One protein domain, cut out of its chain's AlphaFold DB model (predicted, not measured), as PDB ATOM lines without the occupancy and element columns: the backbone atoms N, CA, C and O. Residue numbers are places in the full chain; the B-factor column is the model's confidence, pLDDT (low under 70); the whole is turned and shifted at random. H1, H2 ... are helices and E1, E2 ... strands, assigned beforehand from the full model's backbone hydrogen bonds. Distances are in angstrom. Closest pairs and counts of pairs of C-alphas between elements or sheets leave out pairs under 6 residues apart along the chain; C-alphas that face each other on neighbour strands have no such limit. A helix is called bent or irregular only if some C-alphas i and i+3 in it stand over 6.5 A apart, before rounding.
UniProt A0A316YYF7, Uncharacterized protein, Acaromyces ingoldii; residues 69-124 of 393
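What this domain is: This is residues 69 to 124 of the 393 residues of an uncharacterized protein of Acaromyces ingoldii (UniProt A0A316YYF7). Little regular structure is here: short strand E1 sits in the middle, with H1 packed beside it and H2 off at one end, while a long loop, residues 73 to 96, swings out from E1 and returns to H1. Residues 122 to 123 pair antiparallel with E1. The printed part has 56 residues, 22 in named elements, E1 H1 E2 H2, class mixed; it is compact, radius of gyration of the C-alphas 11.5 A, spans 31 by 22 by 17 A.

Where its parts are: Find C-alpha 69 at (167.005, 118.485, 173.200), where E1, residues 69 to 72, begins. H1 is residues 97 to 103, 10.1 A long; E2 is residues 104 to 106. H2, residues 109 to 116, runs 13.5 A to C-alpha 116 at (151.411, 112.569, 172.986) and is irregular: C-alphas 113 and 116 are 7.4 A apart.

How they stand to each other: Look at Leu 70 and Tyr 103, the closest C-alphas of E1 and H1, 5.4 A apart. E1 and E2 meet only at a point, where C-alphas 70 and 104 face each other at 4.6 A. H2 is apart from E1 and H1. In H1 every O i to N i+4 pair is within hydrogen-bond range; in H2, 2 of 4.

The domain as a whole: Ser 93 and Ala 118 have the C-alphas farthest apart, 33.5 A. The printed part has no cut; the link E1 to H1 is long. Residues 114 to 120 have pLDDT under 70.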
ATOM      1  N   THR A  69     167.610 119.260 174.291       94.62
ATOM      2  CA  THR A  69     167.005 118.485 173.200       94.62
ATOM      3  C   THR A  69     166.483 119.427 172.116       94.62
ATOM      4  O   THR A  69     166.187 120.592 172.394       94.62
ATOM      5  N   LEU A  70     166.400 118.957 170.872       95.38
ATOM      6  CA  LEU A  70     165.843 119.745 169.775       95.38
ATOM      7  C   LEU A  70     164.329 119.577 169.702       95.38
ATOM      8  O   LEU A  70     163.811 118.465 169.579       95.38
ATOM      9  N   VAL A  71     163.635 120.711 169.738       94.50
ATOM     10  CA  VAL A  71     162.177 120.781 169.687       94.50
ATOM     11  C   VAL A  71     161.781 121.763 168.591       94.50
ATOM     12  O   VAL A  71     161.978 122.973 168.719       94.50
ATOM     13  N   TYR A  72     161.236 121.245 167.495       94.38
ATOM     14  CA  TYR A  72     160.853 122.043 166.338       94.38
ATOM     15  C   TYR A  72     159.413 122.559 166.469       94.38
ATOM     16  O   TYR A  72     158.541 121.833 166.949       94.38
ATOM     17  N   PRO A  73     159.128 123.800 166.041       93.75
ATOM     18  CA  PRO A  73     157.767 124.323 166.043       93.75
ATOM     19  C   PRO A  73     156.861 123.529 165.091       93.75
ATOM     20  O   PRO A  73     157.325 122.887 164.145       93.75
ATOM     21  N   ASN A  74     155.549 123.612 165.314       89.56
ATOM     22  CA  ASN A  74     154.567 122.998 164.422       89.56
ATOM     23  C   ASN A  74     154.685 123.601 163.014       89.56
ATOM     24  O   ASN A  74     154.884 124.804 162.856       89.56
ATOM     25  N   GLY A  75     154.603 122.756 161.984       90.69
ATOM     26  CA  GLY A  75     154.772 123.173 160.585       90.69
ATOM     27  C   GLY A  75     156.225 123.311 160.109       90.69
ATOM     28  O   GLY A  75     156.450 123.724 158.969       90.69
ATOM     29  N   TRP A  76     157.216 122.945 160.933       94.19
ATOM     30  CA  TRP A  76     158.624 122.905 160.528       94.19
ATOM     31  C   TRP A  76     158.839 122.002 159.299       94.19
ATOM     32  O   TRP A  76     158.495 120.822 159.308       94.19
ATOM     33  N   LYS A  77     159.429 122.557 158.229       95.75
ATOM     34  CA  LYS A  77     159.625 121.872 156.930       95.75
ATOM     35  C   LYS A  77     160.825 120.930 156.876       95.75
ATOM     36  O   LYS A  77     161.067 120.300 155.852       95.75
ATOM     37  N   GLY A  78     161.570 120.838 157.965       96.00
ATOM     38  CA  GLY A  78     162.788 120.058 158.019       96.00
ATOM     39  C   GLY A  78     164.044 120.902 157.800       96.00
ATOM     40  O   GLY A  78     164.053 121.863 157.030       96.00
ATOM     41  N   CYS A  79     165.144 120.545 158.462       97.00
ATOM     42  CA  CYS A  79     166.453 121.113 158.149       97.00
ATOM     43  C   CYS A  79     167.119 120.316 157.017       97.00
ATOM     44  O   CYS A  79     167.456 119.154 157.241       97.00
ATOM     45  N   PRO A  80     167.455 120.910 155.856       96.56
ATOM     46  CA  PRO A  80     168.100 120.165 154.770       96.56
ATOM     47  C   PRO A  80     169.520 119.687 155.119       96.56
ATOM     48  O   PRO A  80     170.018 118.741 154.523       96.56
ATOM     49  N   LYS A  81     170.188 120.318 156.099       97.25
ATOM     50  CA  LYS A  81     171.578 119.992 156.472       97.25
ATOM     51  C   LYS A  81     171.696 118.796 157.419       97.25
ATOM     52  O   LYS A  81     172.707 118.104 157.389       97.25
ATOM     53  N   CYS A  82     170.716 118.598 158.298       96.81
ATOM     54  CA  CYS A  82     170.740 117.530 159.303       96.81
ATOM     55  C   CYS A  82     169.502 116.634 159.291       96.81
ATOM     56  O   CYS A  82     169.424 115.722 160.106       96.81
ATOM     57  N   GLN A  83     168.532 116.890 158.411       95.94
ATOM     58  CA  GLN A  83     167.297 116.113 158.297       95.94
ATOM     59  C   GLN A  83     166.570 115.951 159.645       95.94
ATOM     60  O   GLN A  83     166.098 114.874 159.979       95.94
ATOM     61  N   ASP A  84     166.526 117.019 160.447       95.25
ATOM     62  CA  ASP A  84     165.897 117.077 161.785       95.25
ATOM     63  C   ASP A  84     166.513 116.180 162.858       95.25
ATOM     64  O   ASP A  84     166.017 116.123 163.981       95.25
ATOM     65  N   THR A  85     167.630 115.522 162.555       95.44
ATOM     66  CA  THR A  85     168.388 114.762 163.558       95.44
ATOM     67  C   THR A  85     169.175 115.682 164.484       95.44
ATOM     68  O   THR A  85     169.634 115.255 165.534       95.44
ATOM     69  N   GLY A  86     169.378 116.945 164.094       96.38
ATOM     70  CA  GLY A  86     170.256 117.879 164.800       96.38
ATOM     71  C   GLY A  86     171.740 117.735 164.476       96.38
ATOM     72  O   GLY A  86     172.521 118.613 164.848       96.38
ATOM     73  N   PHE A  87     172.132 116.699 163.739       96.69
ATOM     74  CA  PHE A  87     173.521 116.356 163.453       96.69
ATOM     75  C   PHE A  87     173.749 116.231 161.947       96.69
ATOM     76  O   PHE A  87     172.934 115.673 161.211       96.69
ATOM     77  N   LYS A  88     174.827 116.827 161.441       96.62
ATOM     78  CA  LYS A  88     175.153 116.760 160.013       96.62
ATOM     79  C   LYS A  88     175.572 115.338 159.676       96.62
ATOM     80  O   LYS A  88     176.344 114.744 160.417       96.62
ATOM     81  N   HIS A  89     175.061 114.815 158.565       93.75
ATOM     82  CA  HIS A  89     175.346 113.449 158.115       93.75
ATOM     83  C   HIS A  89     175.033 112.365 159.159       93.75
ATOM     84  O   HIS A  89     175.527 111.261 159.014       93.75
ATOM     85  N   GLY A  90     174.239 112.661 160.198       91.44
ATOM     86  CA  GLY A  90     173.998 111.748 161.318       91.44
ATOM     87  C   GLY A  90     175.133 111.658 162.347       91.44
ATOM     88  O   GLY A  90     175.026 110.857 163.263       91.44
ATOM     89  N   ASP A  91     176.203 112.447 162.234       93.88
ATOM     90  CA  ASP A  91     177.378 112.348 163.107       93.88
ATOM     91  C   ASP A  91     177.222 113.198 164.390       93.88
ATOM     92  O   ASP A  91     177.189 114.434 164.303       93.88
ATOM     93  N   PRO A  92     177.181 112.578 165.591       94.25
ATOM     94  CA  PRO A  92     177.102 113.270 166.883       94.25
ATOM     95  C   PRO A  92     178.180 114.338 167.104       94.25
ATOM     96  O   PRO A  92     177.944 115.315 167.822       94.25
ATOM     97  N   SER A  93     179.352 114.185 166.481       95.31
ATOM     98  CA  SER A  93     180.465 115.133 166.599       95.31
ATOM     99  C   SER A  93     180.287 116.394 165.739       95.31
ATOM    100  O   SER A  93     180.924 117.417 165.996       95.31
ATOM    101  N   HIS A  94     179.357 116.372 164.777       97.19
ATOM    102  CA  HIS A  94     179.089 117.467 163.843       97.19
ATOM    103  C   HIS A  94     177.668 118.038 164.002       97.19
ATOM    104  O   HIS A  94     176.814 117.906 163.119       97.19
ATOM    105  N   PRO A  95     177.382 118.756 165.100       97.38
ATOM    106  CA  PRO A  95     176.072 119.344 165.345       97.38
ATOM    107  C   PRO A  95     175.716 120.417 164.308       97.38
ATOM    108  O   PRO A  95     176.526 121.268 163.913       97.38
ATOM    109  N   CYS A  96     174.450 120.450 163.900       98.06
ATOM    110  CA  CYS A  96     173.922 121.524 163.071       98.06
ATOM    111  C   CYS A  96     173.759 122.800 163.913       98.06
ATOM    112  O   CYS A  96     172.731 122.996 164.560       98.06
ATOM    113  N   LYS A  97     174.779 123.673 163.890       97.69
ATOM    114  CA  LYS A  97     174.840 124.911 164.694       97.69
ATOM    115  C   LYS A  97     173.548 125.738 164.637       97.69
ATOM    116  O   LYS A  97     173.075 126.178 165.674       97.69
ATOM    117  N   LYS A  98     172.939 125.889 163.452       97.81
ATOM    118  CA  LYS A  98     171.681 126.638 163.279       97.81
ATOM    119  C   LYS A  98     170.511 125.988 164.026       97.81
ATOM    120  O   LYS A  98     169.806 126.677 164.747       97.81
ATOM    121  N   CYS A  99     170.326 124.670 163.905       97.69
ATOM    122  CA  CYS A  99     169.240 123.981 164.607       97.69
ATOM    123  C   CYS A  99     169.424 124.021 166.123       97.69
ATOM    124  O   CYS A  99     168.483 124.356 166.828       97.69
ATOM    125  N   TRP A 100     170.633 123.743 166.615       97.19
ATOM    126  CA  TRP A 100     170.921 123.796 168.051       97.19
ATOM    127  C   TRP A 100     170.823 125.212 168.621       97.19
ATOM    128  O   TRP A 100     170.340 125.379 169.732       97.19
ATOM    129  N   SER A 101     171.200 126.248 167.872       97.12
ATOM    130  CA  SER A 101     171.044 127.628 168.345       97.12
ATOM    131  C   SER A 101     169.583 128.081 168.401       97.12
ATOM    132  O   SER A 101     169.239 128.848 169.291       97.12
ATOM    133  N   SER A 102     168.739 127.648 167.458       97.19
ATOM    134  CA  SER A 102     167.358 128.143 167.339       97.19
ATOM    135  C   SER A 102     166.318 127.278 168.051       97.19
ATOM    136  O   SER A 102     165.303 127.801 168.496       97.19
ATOM    137  N   TYR A 103     166.545 125.967 168.140       96.69
ATOM    138  CA  TYR A 103     165.530 124.997 168.570       96.69
ATOM    139  C   TYR A 103     165.980 124.123 169.742       96.69
ATOM    140  O   TYR A 103     165.273 123.182 170.098       96.69
ATOM    141  N   SER A 104     167.149 124.392 170.338       95.69
ATOM    142  CA  SER A 104     167.531 123.681 171.558       95.69
ATOM    143  C   SER A 104     166.705 124.179 172.735       95.69
ATOM    144  O   SER A 104     166.622 125.378 172.999       95.69
ATOM    145  N   GLN A 105     166.093 123.245 173.451       94.50
ATOM    146  CA  GLN A 105     165.398 123.508 174.702       94.50
ATOM    147  C   GLN A 105     166.038 122.680 175.817       94.50
ATOM    148  O   GLN A 105     166.465 121.553 175.550       94.50
ATOM    149  N   PRO A 106     166.133 123.205 177.053       95.25
ATOM    150  CA  PRO A 106     166.534 122.406 178.205       95.25
ATOM    151  C   PRO A 106     165.656 121.159 178.292       95.25
ATOM    152  O   PRO A 106     164.432 121.249 178.177       95.25
ATOM    153  N   TYR A 107     166.275 119.995 178.452       92.62
ATOM    154  CA  TYR A 107     165.518 118.761 178.576       92.62
ATOM    155  C   TYR A 107     164.795 118.731 179.910       92.62
ATOM    156  O   TYR A 107     165.410 118.742 180.973       92.62
ATOM    157  N   ASN A 108     163.472 118.685 179.824       88.94
ATOM    158  CA  ASN A 108     162.610 118.444 180.958       88.94
ATOM    159  C   ASN A 108     161.969 117.060 180.757       88.94
ATOM    160  O   ASN A 108     161.236 116.885 179.779       88.94
ATOM    161  N   PRO A 109     162.226 116.074 181.635       82.69
ATOM    162  CA  PRO A 109     161.687 114.718 181.490       82.69
ATOM    163  C   PRO A 109     160.150 114.685 181.484       82.69
ATOM    164  O   PRO A 109     159.542 113.796 180.885       82.69
ATOM    165  N   ILE A 110     159.509 115.700 182.072       80.25
ATOM    166  CA  ILE A 110     158.053 115.865 182.025       80.25
ATOM    167  C   ILE A 110     157.598 116.188 180.593       80.25
ATOM    168  O   ILE A 110     156.642 115.590 180.103       80.25
ATOM    169  N   LEU A 111     158.336 117.051 179.880       70.62
ATOM    170  CA  LEU A 111     158.044 117.390 178.481       70.62
ATOM    171  C   LEU A 111     158.278 116.216 177.532       70.62
ATOM    172  O   LEU A 111     157.615 116.138 176.507       70.62
ATOM    173  N   ALA A 112     159.206 115.312 177.856       71.00
ATOM    174  CA  ALA A 112     159.459 114.099 177.075       71.00
ATOM    175  C   ALA A 112     158.259 113.146 177.088       71.00
ATOM    176  O   ALA A 112     157.920 112.539 176.076       71.00
ATOM    177  N   SER A 113     157.588 113.073 178.237       71.12
ATOM    178  CA  SER A 113     156.444 112.191 178.461       71.12
ATOM    179  C   SER A 113     155.150 112.752 177.857       71.12
ATOM    180  O   SER A 113     154.267 111.995 177.462       71.12
ATOM    181  N   SER A 114     155.036 114.081 177.737       64.25
ATOM    182  CA  SER A 114     153.819 114.763 177.276       64.25
ATOM    183  C   SER A 114     153.692 114.904 175.752       64.25
ATOM    184  O   SER A 114     152.720 115.484 175.274       64.25
ATOM    185  N   VAL A 115     154.642 114.384 174.966       57.91
ATOM    186  CA  VAL A 115     154.687 114.525 173.488       57.91
ATOM    187  C   VAL A 115     153.479 113.896 172.782       57.91
ATOM    188  O   VAL A 115     153.236 114.170 171.612       57.91
ATOM    189  N   GLY A 116     152.669 113.113 173.495       51.34
ATOM    190  CA  GLY A 116     151.411 112.569 172.986       51.34
ATOM    191  C   GLY A 116     150.209 113.525 172.991       51.34
ATOM    192  O   GLY A 116     149.198 113.185 172.384       51.34
ATOM    193  N   LEU A 117     150.261 114.695 173.643       43.00
ATOM    194  CA  LEU A 117     149.060 115.517 173.856       43.00
ATOM    195  C   LEU A 117     148.990 116.763 172.948       43.00
ATOM    196  O   LEU A 117     149.571 117.809 173.220       43.00
ATOM    197  N   ALA A 118     148.229 116.613 171.861       42.28
ATOM    198  CA  ALA A 118     147.357 117.598 171.194       42.28
ATOM    199  C   ALA A 118     147.902 118.949 170.661       42.28
ATOM    200  O   ALA A 118     147.163 119.655 169.981       42.28
ATOM    201  N   GLY A 119     149.172 119.304 170.858       57.75
ATOM    202  CA  GLY A 119     149.777 120.517 170.268       57.75
ATOM    203  C   GLY A 119     151.239 120.341 169.861       57.75
ATOM    204  O   GLY A 119     151.973 121.320 169.719       57.75
ATOM    205  N   ALA A 120     151.671 119.084 169.752       51.97
ATOM    206  CA  ALA A 120     153.045 118.666 169.971       51.97
ATOM    207  C   ALA A 120     154.031 119.189 168.919       51.97
ATOM    208  O   ALA A 120     154.036 118.774 167.761       51.97
ATOM    209  N   LYS A 121     154.932 120.047 169.405       74.31
ATOM    210  CA  LYS A 121     156.196 120.394 168.762       74.31
ATOM    211  C   LYS A 121     156.914 119.112 168.322       74.31
ATOM    212  O   LYS A 121     157.079 118.187 169.118       74.31
ATOM    213  N   VAL A 122     157.347 119.057 167.066       86.06
ATOM    214  CA  VAL A 122     158.020 117.883 166.492       86.06
ATOM    215  C   VAL A 122     159.381 117.715 167.169       86.06
ATOM    216  O   VAL A 122     160.224 118.613 167.113       86.06
ATOM    217  N   MET A 123     159.608 116.580 167.827       88.38
ATOM    218  CA  MET A 123     160.904 116.279 168.437       88.38
ATOM    219  C   MET A 123     161.965 115.935 167.391       88.38
ATOM    220  O   MET A 123     161.658 115.531 166.269       88.38
ATOM    221  N   GLN A 124     163.228 116.088 167.790       91.88
ATOM    222  CA  GLN A 124     164.399 115.599 167.066       91.88
ATOM    223  C   GLN A 124     164.159 114.201 166.489       91.88
ATOM    224  O   GLN A 124     163.783 113.292 167.231       91.88
TER     225      GLN A 124